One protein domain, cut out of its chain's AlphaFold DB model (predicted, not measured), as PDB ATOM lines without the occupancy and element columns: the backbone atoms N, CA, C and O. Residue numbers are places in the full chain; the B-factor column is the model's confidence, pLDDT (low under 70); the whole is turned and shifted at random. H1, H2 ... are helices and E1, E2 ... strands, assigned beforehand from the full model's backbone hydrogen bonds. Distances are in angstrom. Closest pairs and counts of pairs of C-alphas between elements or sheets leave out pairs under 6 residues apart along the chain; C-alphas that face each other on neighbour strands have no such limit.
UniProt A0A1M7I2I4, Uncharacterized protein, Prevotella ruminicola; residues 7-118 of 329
ATOM      1  N   LYS A   7     141.825 116.762  64.499       94.94
ATOM      2  CA  LYS A   7     140.509 116.128  64.560       94.94
ATOM      3  C   LYS A   7     140.584 114.623  64.322       94.94
ATOM      4  O   LYS A   7     139.950 113.855  65.037       94.94
ATOM      5  N   GLN A   8     141.376 114.187  63.343       94.56
ATOM      6  CA  GLN A   8     141.571 112.760  63.071       94.56
ATOM      7  C   GLN A   8     142.203 112.040  64.262       94.56
ATOM      8  O   GLN A   8     141.804 110.920  64.580       94.56
ATOM      9  N   PHE A   9     143.145 112.696  64.937       92.62
ATOM     10  CA  PHE A   9     143.781 112.160  66.131       92.62
ATOM     11  C   PHE A   9     142.798 112.047  67.310       92.62
ATOM     12  O   PHE A   9     142.727 110.997  67.947       92.62
ATOM     13  N   LEU A  10     141.938 113.054  67.521       95.00
ATOM     14  CA  LEU A  10     140.892 113.005  68.553       95.00
ATOM     15  C   LEU A  10     139.938 111.832  68.330       95.00
ATOM     16  O   LEU A  10     139.643 111.066  69.246       95.00
ATOM     17  N   GLU A  11     139.472 111.668  67.094       95.06
ATOM     18  CA  GLU A  11     138.564 110.580  66.738       95.06
ATOM     19  C   GLU A  11     139.243 109.208  66.835       95.06
ATOM     20  O   GLU A  11     138.600 108.227  67.217       95.06
ATOM     21  N   HIS A  12     140.548 109.126  66.564       92.94
ATOM     22  CA  HIS A  12     141.332 107.916  66.796       92.94
ATOM     23  C   HIS A  12     141.357 107.541  68.285       92.94
ATOM     24  O   HIS A  12     141.037 106.399  68.630       92.94
ATOM     25  N   ILE A  13     141.668 108.495  69.169       93.06
ATOM     26  CA  ILE A  13     141.688 108.281  70.623       93.06
ATOM     27  C   ILE A  13     140.295 107.884  71.131       93.06
ATOM     28  O   ILE A  13     140.148 106.856  71.793       93.06
ATOM     29  N   LYS A  14     139.235 108.610  70.754       94.12
ATOM     30  CA  LYS A  14     137.855 108.267  71.145       94.12
ATOM     31  C   LYS A  14     137.454 106.858  70.714       94.12
ATOM     32  O   LYS A  14     136.833 106.123  71.479       94.12
ATOM     33  N   LYS A  15     137.806 106.466  69.488       91.62
ATOM     34  CA  LYS A  15     137.429 105.169  68.915       91.62
ATOM     35  C   LYS A  15     138.173 103.994  69.550       91.62
ATOM     36  O   LYS A  15     137.581 102.920  69.663       91.62
ATOM     37  N   ASN A  16     139.448 104.173  69.893       88.12
ATOM     38  CA  ASN A  16     140.322 103.072  70.303       88.12
ATOM     39  C   ASN A  16     140.559 103.023  71.819       88.12
ATOM     40  O   ASN A  16     140.560 101.936  72.382       88.12
ATOM     41  N   VAL A  17     140.700 104.177  72.475       89.88
ATOM     42  CA  VAL A  17     141.058 104.305  73.902       89.88
ATOM     43  C   VAL A  17     139.813 104.506  74.773       89.88
ATOM     44  O   VAL A  17     139.632 103.838  75.793       89.88
ATOM     45  N   PHE A  18     138.894 105.375  74.341       92.31
ATOM     46  CA  PHE A  18     137.648 105.694  75.059       92.31
ATOM     47  C   PHE A  18     136.407 105.061  74.419       92.31
ATOM     48  O   PHE A  18     135.297 105.590  74.498       92.31
ATOM     49  N   LYS A  19     136.579 103.905  73.770       89.88
ATOM     50  CA  LYS A  19     135.494 103.219  73.067       89.88
ATOM     51  C   LYS A  19     134.322 102.931  74.010       89.88
ATOM     52  O   LYS A  19     134.451 102.146  74.942       89.88
ATOM     53  N   GLY A  20     133.158 103.505  73.707       88.50
ATOM     54  CA  GLY A  20     131.934 103.295  74.489       88.50
ATOM     55  C   GLY A  20     131.851 104.111  75.781       88.50
ATOM     56  O   GLY A  20     130.899 103.924  76.533       88.50
ATOM     57  N   ILE A  21     132.802 105.017  76.025       94.06
ATOM     58  CA  ILE A  21     132.762 105.968  77.138       94.06
ATOM     59  C   ILE A  21     132.087 107.261  76.682       94.06
ATOM     60  O   ILE A  21     132.380 107.785  75.605       94.06
ATOM     61  N   ASP A  22     131.188 107.787  77.514       94.38
ATOM     62  CA  ASP A  22     130.640 109.128  77.322       94.38
ATOM     63  C   ASP A  22     131.621 110.171  77.867       94.38
ATOM     64  O   ASP A  22     131.873 110.222  79.068       94.38
ATOM     65  N   LEU A  23     132.172 111.001  76.978       95.75
ATOM     66  CA  LEU A  23     133.096 112.087  77.332       95.75
ATOM     67  C   LEU A  23     132.385 113.427  77.567       95.75
ATOM     68  O   LEU A  23     133.035 114.407  77.920       95.75
ATOM     69  N   LYS A  24     131.055 113.501  77.411       94.81
ATOM     70  CA  LYS A  24     130.291 114.719  77.726       94.81
ATOM     71  C   LYS A  24     130.476 115.236  79.157       94.81
ATOM     72  O   LYS A  24     130.452 116.459  79.300       94.81
ATOM     73  N   PRO A  25     130.680 114.399  80.198       96.12
ATOM     74  CA  PRO A  25     130.917 114.896  81.550       96.12
ATOM     75  C   PRO A  25     132.086 115.885  81.648       96.12
ATOM     76  O   PRO A  25     131.983 116.849  82.403       96.12
ATOM     77  N   VAL A  26     133.131 115.732  80.822       95.31
ATOM     78  CA  VAL A  26     134.289 116.649  80.747       95.31
ATOM     79  C   VAL A  26     133.869 118.097  80.470       95.31
ATOM     80  O   VAL A  26     134.511 119.040  80.914       95.31
ATOM     81  N   LEU A  27     132.757 118.298  79.761       96.00
ATOM     82  CA  LEU A  27     132.279 119.626  79.377       96.00
ATOM     83  C   LEU A  27     131.582 120.370  80.524       96.00
ATOM     84  O   LEU A  27     131.392 121.586  80.436       96.00
ATOM     85  N   THR A  28     131.162 119.644  81.563       94.62
ATOM     86  CA  THR A  28     130.283 120.158  82.624       94.62
ATOM     87  C   THR A  28     130.833 119.979  84.033       94.62
ATOM     88  O   THR A  28     130.488 120.767  84.911       94.62
ATOM     89  N   LEU A  29     131.644 118.946  84.272       93.19
ATOM     90  CA  LEU A  29     132.228 118.670  85.580       93.19
ATOM     91  C   LEU A  29     133.372 119.646  85.876       93.19
ATOM     92  O   LEU A  29     134.087 120.083  84.980       93.19
ATOM     93  N   GLN A  30     133.543 119.972  87.155       88.56
ATOM     94  CA  GLN A  30     134.627 120.806  87.674       88.56
ATOM     95  C   GLN A  30     135.086 120.261  89.030       88.56
ATOM     96  O   GLN A  30     134.345 119.507  89.671       88.56
ATOM     97  N   GLY A  31     136.291 120.649  89.459       87.31
ATOM     98  CA  GLY A  31     136.864 120.246  90.747       87.31
ATOM     99  C   GLY A  31     136.830 118.728  90.941       87.31
ATOM    100  O   GLY A  31     137.188 117.967  90.040       87.31
ATOM    101  N   ASP A  32     136.322 118.295  92.092       87.50
ATOM    102  CA  ASP A  32     136.302 116.892  92.523       87.50
ATOM    103  C   ASP A  32     135.531 115.970  91.579       87.50
ATOM    104  O   ASP A  32     135.897 114.806  91.405       87.50
ATOM    105  N   GLY A  33     134.475 116.487  90.943       90.69
ATOM    106  CA  GLY A  33     133.693 115.723  89.977       90.69
ATOM    107  C   GLY A  33     134.522 115.370  88.746       90.69
ATOM    108  O   GLY A  33     134.524 114.218  88.314       90.69
ATOM    109  N   LEU A  34     135.271 116.344  88.215       90.50
ATOM    110  CA  LEU A  34     136.149 116.115  87.069       90.50
ATOM    111  C   LEU A  34     137.318 115.206  87.459       90.50
ATOM    112  O   LEU A  34     137.601 114.258  86.737       90.50
ATOM    113  N   ARG A  35     137.927 115.429  88.631       90.62
ATOM    114  CA  ARG A  35     139.009 114.582  89.155       90.62
ATOM    115  C   ARG A  35     138.577 113.122  89.298       90.62
ATOM    116  O   ARG A  35     139.271 112.232  88.823       90.62
ATOM    117  N   THR A  36     137.415 112.875  89.900       92.31
ATOM    118  CA  THR A  36     136.855 111.520  90.052       92.31
ATOM    119  C   THR A  36     136.673 110.858  88.692       92.31
ATOM    120  O   THR A  36     137.146 109.744  88.485       92.31
ATOM    121  N   PHE A  37     136.075 111.571  87.734       94.75
ATOM    122  CA  PHE A  37     135.910 111.065  86.375       94.75
ATOM    123  C   PHE A  37     137.259 110.747  85.705       94.75
ATOM    124  O   PHE A  37     137.399 109.695  85.083       94.75
ATOM    125  N   THR A  38     138.273 111.605  85.868       93.69
ATOM    126  CA  THR A  38     139.639 111.363  85.373       93.69
ATOM    127  C   THR A  38     140.235 110.082  85.960       93.69
ATOM    128  O   THR A  38     140.719 109.242  85.201       93.69
ATOM    129  N   LEU A  39     140.156 109.893  87.281       93.62
ATOM    130  CA  LEU A  39     140.688 108.707  87.961       93.62
ATOM    131  C   LEU A  39     139.954 107.426  87.547       93.62
ATOM    132  O   LEU A  39     140.602 106.416  87.285       93.62
ATOM    133  N   GLU A  40     138.626 107.466  87.401       94.25
ATOM    134  CA  GLU A  40     137.839 106.336  86.886       94.25
ATOM    135  C   GLU A  40     138.276 105.934  85.473       94.25
ATOM    136  O   GLU A  40     138.419 104.745  85.169       94.25
ATOM    137  N   GLN A  41     138.502 106.918  84.597       93.81
ATOM    138  CA  GLN A  41     138.957 106.638  83.242       93.81
ATOM    139  C   GLN A  41     140.389 106.110  83.218       93.81
ATOM    140  O   GLN A  41     140.662 105.162  82.480       93.81
ATOM    141  N   LEU A  42     141.284 106.668  84.027       91.75
ATOM    142  CA  LEU A  42     142.664 106.209  84.113       91.75
ATOM    143  C   LEU A  42     142.757 104.784  84.677       91.75
ATOM    144  O   LEU A  42     143.406 103.933  84.072       91.75
ATOM    145  N   GLU A  43     142.043 104.486  85.762       91.38
ATOM    146  CA  GLU A  43     141.948 103.141  86.340       91.38
ATOM    147  C   GLU A  43     141.456 102.128  85.293       91.38
ATOM    148  O   GLU A  43     142.082 101.087  85.079       91.38
ATOM    149  N   ARG A  44     140.391 102.469  84.554       90.38
ATOM    150  CA  ARG A  44     139.857 101.637  83.465       90.38
ATOM    151  C   ARG A  44     140.886 101.393  82.362       90.38
ATOM    152  O   ARG A  44     141.015 100.273  81.868       90.38
ATOM    153  N   LEU A  45     141.589 102.434  81.919       88.62
ATOM    154  CA  LEU A  45     142.584 102.312  80.850       88.62
ATOM    155  C   LEU A  45     143.725 101.374  81.236       88.62
ATOM    156  O   LEU A  45     144.255 100.669  80.375       88.62
ATOM    157  N   ARG A  46     144.051 101.316  82.528       82.94
ATOM    158  CA  ARG A  46     145.083 100.427  83.062       82.94
ATOM    159  C   ARG A  46     144.598  98.999  83.273       82.94
ATOM    160  O   ARG A  46     145.382  98.080  83.077       82.94
ATOM    161  N   SER A  47     143.310  98.801  83.537       80.06
ATOM    162  CA  SER A  47     142.718  97.471  83.715       80.06
ATOM    163  C   SER A  47     142.399  96.729  82.405       80.06
ATOM    164  O   SER A  47     141.861  95.624  82.440       80.06
ATOM    165  N   THR A  48     142.601  97.344  81.231       69.38
ATOM    166  CA  THR A  48     142.036  96.826  79.965       69.38
ATOM    167  C   THR A  48     142.844  95.664  79.357       69.38
ATOM    168  O   THR A  48     142.294  94.887  78.575       69.38
ATOM    169  N   VAL A  49     144.127  95.505  79.703       58.81
ATOM    170  CA  VAL A  49     145.015  94.437  79.198       58.81
ATOM    171  C   VAL A  49     146.077  94.146  80.273       58.81
ATOM    172  O   VAL A  49     146.464  95.093  80.966       58.81
ATOM    173  N   PRO A  50     146.595  92.906  80.407       51.00
ATOM    174  CA  PRO A  50     147.923  92.707  80.990       51.00
ATOM    175  C   PRO A  50     148.890  93.721  80.351       51.00
ATOM    176  O   PRO A  50     148.825  93.915  79.140       51.00
ATOM    177  N   ASP A  51     149.676  94.433  81.157       53.62
ATOM    178  CA  ASP A  51     150.623  95.489  80.741       53.62
ATOM    179  C   ASP A  51     150.061  96.902  80.447       53.62
ATOM    180  O   ASP A  51     150.771  97.751  79.912       53.62
ATOM    181  N   GLY A  52     148.815  97.232  80.824       56.22
ATOM    182  CA  GLY A  52     148.367  98.641  80.911       56.22
ATOM    183  C   GLY A  52     148.426  99.444  79.599       56.22
ATOM    184  O   GLY A  52     148.503 100.677  79.619       56.22
ATOM    185  N   HIS A  53     148.374  98.747  78.460       68.44
ATOM    186  CA  HIS A  53     148.760  99.279  77.155       68.44
ATOM    187  C   HIS A  53     148.064 100.575  76.736       68.44
ATOM    188  O   HIS A  53     148.689 101.340  76.022       68.44
ATOM    189  N   TYR A  54     146.820 100.868  77.135       83.50
ATOM    190  CA  TYR A  54     146.152 102.090  76.663       83.50
ATOM    191  C   TYR A  54     146.511 103.353  77.438       83.50
ATOM    192  O   TYR A  54     146.571 104.414  76.825       83.50
ATOM    193  N   ALA A  55     146.736 103.260  78.750       84.56
ATOM    194  CA  ALA A  55     147.181 104.407  79.537       84.56
ATOM    195  C   ALA A  55     148.620 104.777  79.148       84.56
ATOM    196  O   ALA A  55     148.895 105.923  78.801       84.56
ATOM    197  N   LEU A  56     149.490 103.761  79.066       80.56
ATOM    198  CA  LEU A  56     150.856 103.908  78.574       80.56
ATOM    199  C   LEU A  56     150.884 104.415  77.132       80.56
ATOM    200  O   LEU A  56     151.527 105.415  76.863       80.56
ATOM    201  N   TRP A  57     150.137 103.791  76.217       84.62
ATOM    202  CA  TRP A  57     150.085 104.240  74.823       84.62
ATOM    203  C   TRP A  57     149.603 105.682  74.702       84.62
ATOM    204  O   TRP A  57     150.115 106.413  73.861       84.62
ATOM    205  N   LEU A  58     148.612 106.081  75.513       86.94
ATOM    206  CA  LEU A  58     148.093 107.442  75.502       86.94
ATOM    207  C   LEU A  58     149.164 108.422  75.978       86.94
ATOM    208  O   LEU A  58     149.394 109.404  75.283       86.94
ATOM    209  N   SER A  59     149.843 108.122  77.089       85.94
ATOM    210  CA  SER A  59     151.042 108.845  77.531       85.94
ATOM    211  C   SER A  59     152.081 108.917  76.408       85.94
ATOM    212  O   SER A  59     152.522 110.005  76.058       85.94
ATOM    213  N   ASP A  60     152.372 107.790  75.752       82.00
ATOM    214  CA  ASP A  60     153.351 107.672  74.667       82.00
ATOM    215  C   ASP A  60     152.989 108.473  73.402       82.00
ATOM    216  O   ASP A  60     153.771 108.562  72.453       82.00
ATOM    217  N   GLN A  61     151.767 109.014  73.317       81.88
ATOM    218  CA  GLN A  61     151.421 109.915  72.221       81.88
ATOM    219  C   GLN A  61     152.001 111.315  72.411       81.88
ATOM    220  O   GLN A  61     152.214 112.026  71.429       81.88
ATOM    221  N   PHE A  62     152.238 111.700  73.658       79.50
ATOM    222  CA  PHE A  62     152.696 113.026  74.050       79.50
ATOM    223  C   PHE A  62     154.125 112.972  74.617       79.50
ATOM    224  O   PHE A  62     154.914 113.880  74.371       79.50
ATOM    225  N   TRP A  63     154.479 111.872  75.286       73.00
ATOM    226  CA  TRP A  63     155.784 111.587  75.886       73.00
ATOM    227  C   TRP A  63     156.363 110.292  75.316       73.00
ATOM    228  O   TRP A  63     155.705 109.589  74.568       73.00
ATOM    229  N   THR A  64     157.608 109.960  75.626       63.16
ATOM    230  CA  THR A  64     158.054 108.563  75.591       63.16
ATOM    231  C   THR A  64     158.183 108.153  77.041       63.16
ATOM    232  O   THR A  64     158.903 108.833  77.765       63.16
ATOM    233  N   ALA A  65     157.542 107.076  77.476       56.56
ATOM    234  CA  ALA A  65     157.643 106.599  78.856       56.56
ATOM    235  C   ALA A  65     159.044 106.083  79.280       56.56
ATOM    236  O   ALA A  65     159.174 105.372  80.278       56.56
ATOM    237  N   ASP A  66     160.093 106.389  78.512       52.22
ATOM    238  CA  ASP A  66     161.476 106.107  78.880       52.22
ATOM    239  C   ASP A  66     161.994 107.188  79.839       52.22
ATOM    240  O   ASP A  66     161.805 108.382  79.610       52.22
ATOM    241  N   ARG A  67     162.696 106.750  80.897       45.03
ATOM    242  CA  ARG A  67     163.300 107.600  81.949       45.03
ATOM    243  C   ARG A  67     164.209 108.708  81.401       45.03
ATOM    244  O   ARG A  67     164.424 109.719  82.061       45.03
ATOM    245  N   ASP A  68     164.731 108.520  80.194       49.53
ATOM    246  CA  ASP A  68     165.450 109.539  79.448       49.53
ATOM    247  C   ASP A  68     164.448 110.264  78.543       49.53
ATOM    248  O   ASP A  68     164.218 109.799  77.427       49.53
ATOM    249  N   LEU A  69     163.865 111.362  79.056       52.72
ATOM    250  CA  LEU A  69     162.887 112.312  78.473       52.72
ATOM    251  C   LEU A  69     163.123 112.667  76.988       52.72
ATOM    252  O   LEU A  69     163.362 113.820  76.613       52.72
ATOM    253  N   THR A  70     163.073 111.685  76.101       53.03
ATOM    254  CA  THR A  70     163.365 111.874  74.692       53.03
ATOM    255  C   THR A  70     162.062 112.269  74.052       53.03
ATOM    256  O   THR A  70     161.296 111.437  73.577       53.03
ATOM    257  N   MET A  71     161.802 113.571  74.070       54.00
ATOM    258  CA  MET A  71     160.644 114.131  73.403       54.00
ATOM    259  C   MET A  71     160.443 113.524  72.022       54.00
ATOM    260  O   MET A  71     161.389 113.376  71.238       54.00
ATOM    261  N   ILE A  72     159.181 113.269  71.695       59.22
ATOM    262  CA  ILE A  72     158.777 113.006  70.325       59.22
ATOM    263  C   ILE A  72     159.206 114.225  69.497       59.22
ATOM    264  O   ILE A  72     158.616 115.298  69.567       59.22
ATOM    265  N   THR A  73     160.287 114.072  68.731       54.72
ATOM    266  CA  THR A  73     160.850 115.151  67.898       54.72
ATOM    267  C   THR A  73     159.983 115.455  66.670       54.72
ATOM    268  O   THR A  73     160.156 116.487  66.016       54.72
ATOM    269  N   ASP A  74     159.011 114.585  66.374       66.12
ATOM    270  CA  ASP A  74     157.953 114.829  65.399       66.12
ATOM    271  C   ASP A  74     156.943 115.852  65.941       66.12
ATOM    272  O   ASP A  74     156.505 115.780  67.085       66.12
ATOM    273  N   LYS A  75     156.480 116.775  65.089       70.38
ATOM    274  CA  LYS A  75     155.436 117.739  65.474       70.38
ATOM    275  C   LYS A  75     154.147 117.021  65.895       70.38
ATOM    276  O   LYS A  75     153.455 116.463  65.039       70.38
ATOM    277  N   HIS A  76     153.783 117.114  67.174       84.88
ATOM    278  CA  HIS A  76     152.500 116.622  67.675       84.88
ATOM    279  C   HIS A  76     151.333 117.490  67.148       84.88
ATOM    280  O   HIS A  76     151.448 118.723  67.071       84.88
ATOM    281  N   PRO A  77     150.184 116.896  66.764       85.75
ATOM    282  CA  PRO A  77     149.064 117.649  66.202       85.75
ATOM    283  C   PRO A  77     148.479 118.680  67.175       85.75
ATOM    284  O   PRO A  77     148.094 119.762  66.729       85.75
ATOM    285  N   TRP A  78     148.463 118.406  68.481       88.81
ATOM    286  CA  TRP A  78     147.842 119.290  69.480       88.81
ATOM    287  C   TRP A  78     148.795 120.239  70.207       88.81
ATOM    288  O   TRP A  78     148.327 121.237  70.733       88.81
ATOM    289  N   LEU A  79     150.106 119.995  70.181       84.38
ATOM    290  CA  LEU A  79     151.061 120.757  70.994       84.38
ATOM    291  C   LEU A  79     151.741 121.864  70.183       84.38
ATOM    292  O   LEU A  79     152.051 121.672  68.998       84.38
ATOM    293  N   ALA A  80     151.931 123.027  70.807       75.69
ATOM    294  CA  ALA A  80     152.650 124.171  70.249       75.69
ATOM    295  C   ALA A  80     154.161 124.025  70.477       75.69
ATOM    296  O   ALA A  80     154.950 124.221  69.548       75.69
ATOM    297  N   PHE A  81     154.535 123.624  71.692       69.19
ATOM    298  CA  PHE A  81     155.883 123.294  72.146       69.19
ATOM    299  C   PHE A  81     155.769 122.290  73.302       69.19
ATOM    300  O   PHE A  81     154.743 122.311  73.964       69.19
ATOM    301  N   GLU A  82     156.776 121.435  73.511       67.62
ATOM    302  CA  GLU A  82     156.925 120.447  74.609       67.62
ATOM    303  C   GLU A  82     155.616 119.949  75.265       67.62
ATOM    304  O   GLU A  82     155.133 118.882  74.908       67.62
ATOM    305  N   TRP A  83     155.052 120.727  76.195       65.88
ATOM    306  CA  TRP A  83     153.899 120.427  77.065       65.88
ATOM    307  C   TRP A  83     152.766 121.461  76.980       65.88
ATOM    308  O   TRP A  83     151.854 121.468  77.800       65.88
ATOM    309  N   GLU A  84     152.837 122.390  76.032       79.62
ATOM    310  CA  GLU A  84     151.836 123.438  75.878       79.62
ATOM    311  C   GLU A  84     150.883 123.081  74.740       79.62
ATOM    312  O   GLU A  84     151.261 123.060  73.557       79.62
ATOM    313  N   MET A  85     149.624 122.813  75.094       84.06
ATOM    314  CA  MET A  85     148.543 122.744  74.117       84.06
ATOM    315  C   MET A  85     148.517 124.007  73.276       84.06
ATOM    316  O   MET A  85     148.580 125.125  73.776       84.06
ATOM    317  N   LYS A  86     148.372 123.810  71.967       88.00
ATOM    318  CA  LYS A  86     148.059 124.896  71.048       88.00
ATOM    319  C   LYS A  86     146.818 125.625  71.525       88.00
ATOM    320  O   LYS A  86     145.814 124.986  71.843       88.00
ATOM    321  N   ASP A  87     146.870 126.947  71.438       89.69
ATOM    322  CA  ASP A  87     145.718 127.795  71.680       89.69
ATOM    323  C   ASP A  87     144.543 127.370  70.796       89.69
ATOM    324  O   ASP A  87     144.693 126.836  69.686       89.69
ATOM    325  N   ARG A  88     143.335 127.669  71.264       92.69
ATOM    326  CA  ARG A  88     142.090 127.334  70.575       92.69
ATOM    327  C   ARG A  88     142.089 127.781  69.107       92.69
ATOM    328  O   ARG A  88     141.619 127.033  68.243       92.69
ATOM    329  N   GLU A  89     142.617 128.966  68.817       90.88
ATOM    330  CA  GLU A  89     142.719 129.575  67.484       90.88
ATOM    331  C   GLU A  89     143.667 128.810  66.551       90.88
ATOM    332  O   GLU A  89     143.497 128.832  65.330       90.88
ATOM    333  N   GLN A  90     144.654 128.119  67.117       90.44
ATOM    334  CA  GLN A  90     145.625 127.304  66.391       90.44
ATOM    335  C   GLN A  90     145.091 125.891  66.084       90.44
ATOM    336  O   GLN A  90     145.690 125.173  65.280       90.44
ATOM    337  N   LEU A  91     143.947 125.503  66.666       91.56
ATOM    338  CA  LEU A  91     143.245 124.235  66.430       91.56
ATOM    339  C   LEU A  91     141.832 124.452  65.837       91.56
ATOM    340  O   LEU A  91     140.839 123.984  66.401       91.56
ATOM    341  N   PRO A  92     141.693 125.122  64.675       92.81
ATOM    342  CA  PRO A  92     140.389 125.516  64.125       92.81
ATOM    343  C   PRO A  92     139.500 124.333  63.702       92.81
ATOM    344  O   PRO A  92     138.292 124.496  63.546       92.81
ATOM    345  N   GLU A  93     140.077 123.144  63.508       93.19
ATOM    346  CA  GLU A  93     139.340 121.921  63.153       93.19
ATOM    347  C   GLU A  93     138.560 121.308  64.324       93.19
ATOM    348  O   GLU A  93     137.615 120.543  64.100       93.19
ATOM    349  N   LEU A  94     138.967 121.616  65.559       95.62
ATOM    350  CA  LEU A  94     138.246 121.230  66.763       95.62
ATOM    351  C   LEU A  94     137.203 122.308  67.059       95.62
ATOM    352  O   LEU A  94     137.507 123.498  66.993       95.62
ATOM    353  N   ASN A  95     135.970 121.916  67.367       95.38
ATOM    354  CA  ASN A  95     135.017 122.821  68.014       95.38
ATOM    355  C   ASN A  95     135.354 122.989  69.512       95.38
ATOM    356  O   ASN A  95     136.267 122.346  70.021       95.38
ATOM    357  N   ASP A  96     134.634 123.857  70.224       94.88
ATOM    358  CA  ASP A  96     134.970 124.193  71.617       94.88
ATOM    359  C   ASP A  96     134.834 122.999  72.575       94.88
ATOM    360  O   ASP A  96     135.637 122.852  73.497       94.88
ATOM    361  N   ASP A  97     133.868 122.113  72.329       96.44
ATOM    362  CA  ASP A  97     133.697 120.887  73.110       96.44
ATOM    363  C   ASP A  97     134.811 119.876  72.798       96.44
ATOM    364  O   ASP A  97     135.388 119.268  73.697       96.44
ATOM    365  N   GLU A  98     135.155 119.718  71.517       96.38
ATOM    366  CA  GLU A  98     136.267 118.876  71.063       96.38
ATOM    367  C   GLU A  98     137.608 119.360  71.633       96.38
ATOM    368  O   GLU A  98     138.418 118.532  72.042       96.38
ATOM    369  N   TYR A  99     137.823 120.676  71.700       95.31
ATOM    370  CA  TYR A  99     139.019 121.288  72.281       95.31
ATOM    371  C   TYR A  99     139.123 121.006  73.783       95.31
ATOM    372  O   TYR A  99     140.147 120.503  74.235       95.31
ATOM    373  N   LYS A 100     138.045 121.229  74.549       94.62
ATOM    374  CA  LYS A 100     138.016 120.918  75.991       94.62
ATOM    375  C   LYS A 100     138.302 119.446  76.276       94.62
ATOM    376  O   LYS A 100     139.047 119.132  77.198       94.62
ATOM    377  N   ILE A 101     137.728 118.545  75.478       96.31
ATOM    378  CA  ILE A 101     137.994 117.107  75.599       96.31
ATOM    379  C   ILE A 101     139.458 116.795  75.269       96.31
ATOM    380  O   ILE A 101     140.052 115.965  75.946       96.31
ATOM    381  N   ALA A 102     140.049 117.440  74.258       94.31
ATOM    382  CA  ALA A 102     141.456 117.241  73.917       94.31
ATOM    383  C   ALA A 102     142.398 117.694  75.047       94.31
ATOM    384  O   ALA A 102     143.303 116.940  75.387       94.31
ATOM    385  N   CYS A 103     142.143 118.852  75.671       92.19
ATOM    386  CA  CYS A 103     142.895 119.311  76.847       92.19
ATOM    387  C   CYS A 103     142.787 118.317  78.013       92.19
ATOM    388  O   CYS A 103     143.790 117.916  78.583       92.19
ATOM    389  N   TRP A 104     141.581 117.832  78.321       94.69
ATOM    390  CA  TRP A 104     141.408 116.824  79.373       94.69
ATOM    391  C   TRP A 104     142.120 115.493  79.060       94.69
ATOM    392  O   TRP A 104     142.649 114.844  79.958       94.69
ATOM    393  N   ILE A 105     142.149 115.067  77.790       94.69
ATOM    394  CA  ILE A 105     142.887 113.863  77.373       94.69
ATOM    395  C   ILE A 105     144.390 114.039  77.609       94.69
ATOM    396  O   ILE A 105     145.033 113.089  78.047       94.69
ATOM    397  N   GLU A 106     144.938 115.215  77.310       89.62
ATOM    398  CA  GLU A 106     146.337 115.539  77.594       89.62
ATOM    399  C   GLU A 106     146.615 115.510  79.105       89.62
ATOM    400  O   GLU A 106     147.556 114.844  79.520       89.62
ATOM    401  N   GLU A 107     145.775 116.133  79.937       87.81
ATOM    402  CA  GLU A 107     145.917 116.087  81.405       87.81
ATOM    403  C   GLU A 107     145.898 114.648  81.946       87.81
ATOM    404  O   GLU A 107     146.706 114.275  82.798       87.81
ATOM    405  N   LEU A 108     145.003 113.800  81.428       91.44
ATOM    406  CA  LEU A 108     144.964 112.381  81.787       91.44
ATOM    407  C   LEU A 108     146.236 111.651  81.330       91.44
ATOM    408  O   LEU A 108     146.731 110.773  82.042       91.44
ATOM    409  N   ALA A 109     146.755 111.991  80.150       88.06
ATOM    410  CA  ALA A 109     147.982 111.421  79.609       88.06
ATOM    411  C   ALA A 109     149.213 111.832  80.438       88.06
ATOM    412  O   ALA A 109     150.048 110.970  80.701       88.06
ATOM    413  N   LEU A 110     149.272 113.084  80.911       83.81
ATOM    414  CA  LEU A 110     150.288 113.591  81.844       83.81
ATOM    415  C   LEU A 110     150.286 112.796  83.147       83.81
ATOM    416  O   LEU A 110     151.297 112.220  83.531       83.81
ATOM    417  N   LEU A 111     149.124 112.669  83.793       86.19
ATOM    418  CA  LEU A 111     149.026 111.889  85.028       86.19
ATOM    419  C   LEU A 111     149.407 110.416  84.797       86.19
ATOM    420  O   LEU A 111     150.049 109.790  85.639       86.19
ATOM    421  N   SER A 112     149.029 109.846  83.649       86.56
ATOM    422  CA  SER A 112     149.435 108.487  83.285       86.56
ATOM    423  C   SER A 112     150.945 108.356  83.090       86.56
ATOM    424  O   SER A 112     151.497 107.319  83.459       86.56
ATOM    425  N   HIS A 113     151.587 109.357  82.485       82.62
ATOM    426  CA  HIS A 113     153.033 109.415  82.310       82.62
ATOM    427  C   HIS A 113     153.726 109.411  83.671       82.62
ATOM    428  O   HIS A 113     154.530 108.521  83.938       82.62
ATOM    429  N   ASP A 114     153.349 110.336  84.556       81.94
ATOM    430  CA  ASP A 114     154.001 110.508  85.855       81.94
ATOM    431  C   ASP A 114     153.885 109.238  86.704       81.94
ATOM    432  O   ASP A 114     154.873 108.741  87.245       81.94
ATOM    433  N   LEU A 115     152.699 108.621  86.722       83.38
ATOM    434  CA  LEU A 115     152.499 107.332  87.382       83.38
ATOM    435  C   LEU A 115     153.389 106.233  86.788       83.38
ATOM    436  O   LEU A 115     153.923 105.430  87.550       83.38
ATOM    437  N   TYR A 116     153.525 106.159  85.460       80.31
ATOM    438  CA  TYR A 116     154.283 105.105  84.776       80.31
ATOM    439  C   TYR A 116     155.795 105.255  84.920       80.31
ATOM    440  O   TYR A 116     156.486 104.268  85.172       80.31
ATOM    441  N   CYS A 117     156.298 106.476  84.793       76.38
ATOM    442  CA  CYS A 117     157.708 106.801  84.980       76.38
ATOM    443  C   CYS A 117     158.110 106.821  86.463       76.38
ATOM    444  O   CYS A 117     159.301 106.841  86.767       76.38
ATOM    445  N   HIS A 118     157.124 106.725  87.366       77.00
ATOM    446  CA  HIS A 118     157.284 106.841  88.814       77.00
ATOM    447  C   HIS A 118     157.787 108.228  89.233       77.00
ATOM    448  O   HIS A 118     158.435 108.375  90.269       77.00
TER     449      HIS A 118
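Overview. This is residues 7 to 118 of the 329 residues of an uncharacterized protein of Prevotella ruminicola (UniProt A0A1M7I2I4). One long helix, H5, runs through the middle of the domain, with shorter helices set crosswise round it: H2 packs on its first half and H4 on its last half, H3 crosses it on one side, and H1 stands near it without firm contact. On the side of H5 opposite H3 lies a long, mostly loop-like stretch, residues 60 to 95, in which the one named element is the short strand E1, paired antiparallel with residues 84 to 85. The printed part has 112 residues, in the order H1 H2 H3 H4 E1 H5, and is mostly helix. It is compact, with a radius of gyration of the C-alphas of 13.7 A, and rounded, spanning 33 by 31 by 26 A.

Arrangement. H1, residues 7 to 16, is close to but not clearly touching H5, residues 96 to 117; the closest C-alphas, of Leu 10 and Ala 102, are 6.9 A apart, at a steep tilt of 57 degrees, the same way. H2, residues 24 to 27, touches residues 97 to 104 of H5, closest at the C-alphas of Val 26 and Ile 101, 6.4 A. H3, residues 31 to 46, only just touches H2, with 3 pairs of C-alphas within 8 A, the closest being Val 26 and Leu 34 at 6.6 A. H3 also only just touches H5, with 3 such pairs, closest at Thr 38 and Leu 108, 6.5 A, at a steep tilt of 60 degrees. H4, residues 53 to 59, touches residues 42 to 46 of H3, closest at the C-alphas of Leu 45 and Ala 55, 5.2 A, at a steep tilt of 47 degrees, opposite ways. H4 touches residues 109 to 116 of H5, closest at the C-alphas of Ser 59 and Ala 109, 4.5 A; at 71 degrees they are only just about perpendicular. E1, residues 79 to 81, pairs with no named strand, but is paired antiparallel with residues 84 to 85; it is apart from H5. Every O i to N i+4 pair is within hydrogen-bond range in H1, H3, H4 and H5; H2 is too short for one.

Along the chain. H1 begins at C-alpha 7, (140.509, 116.128, 64.560), and is 14.3 A long. H3 measures 22.8 A and H4 9.8 A. H5, 31.6 A, ends at C-alpha 117, (157.708, 106.801, 84.980).

Size, cuts and confidence. The C-alphas farthest apart, of Pro 50 and Glu 89, are 39.6 A apart. The printed part has no cut. The links H4 to E1, 19 residues, and E1 to H5, 14 residues, are long. Mean pLDDT of the printed part is 83.7; residues 48 to 53, 64 to 74 and 81 to 83 are under 70.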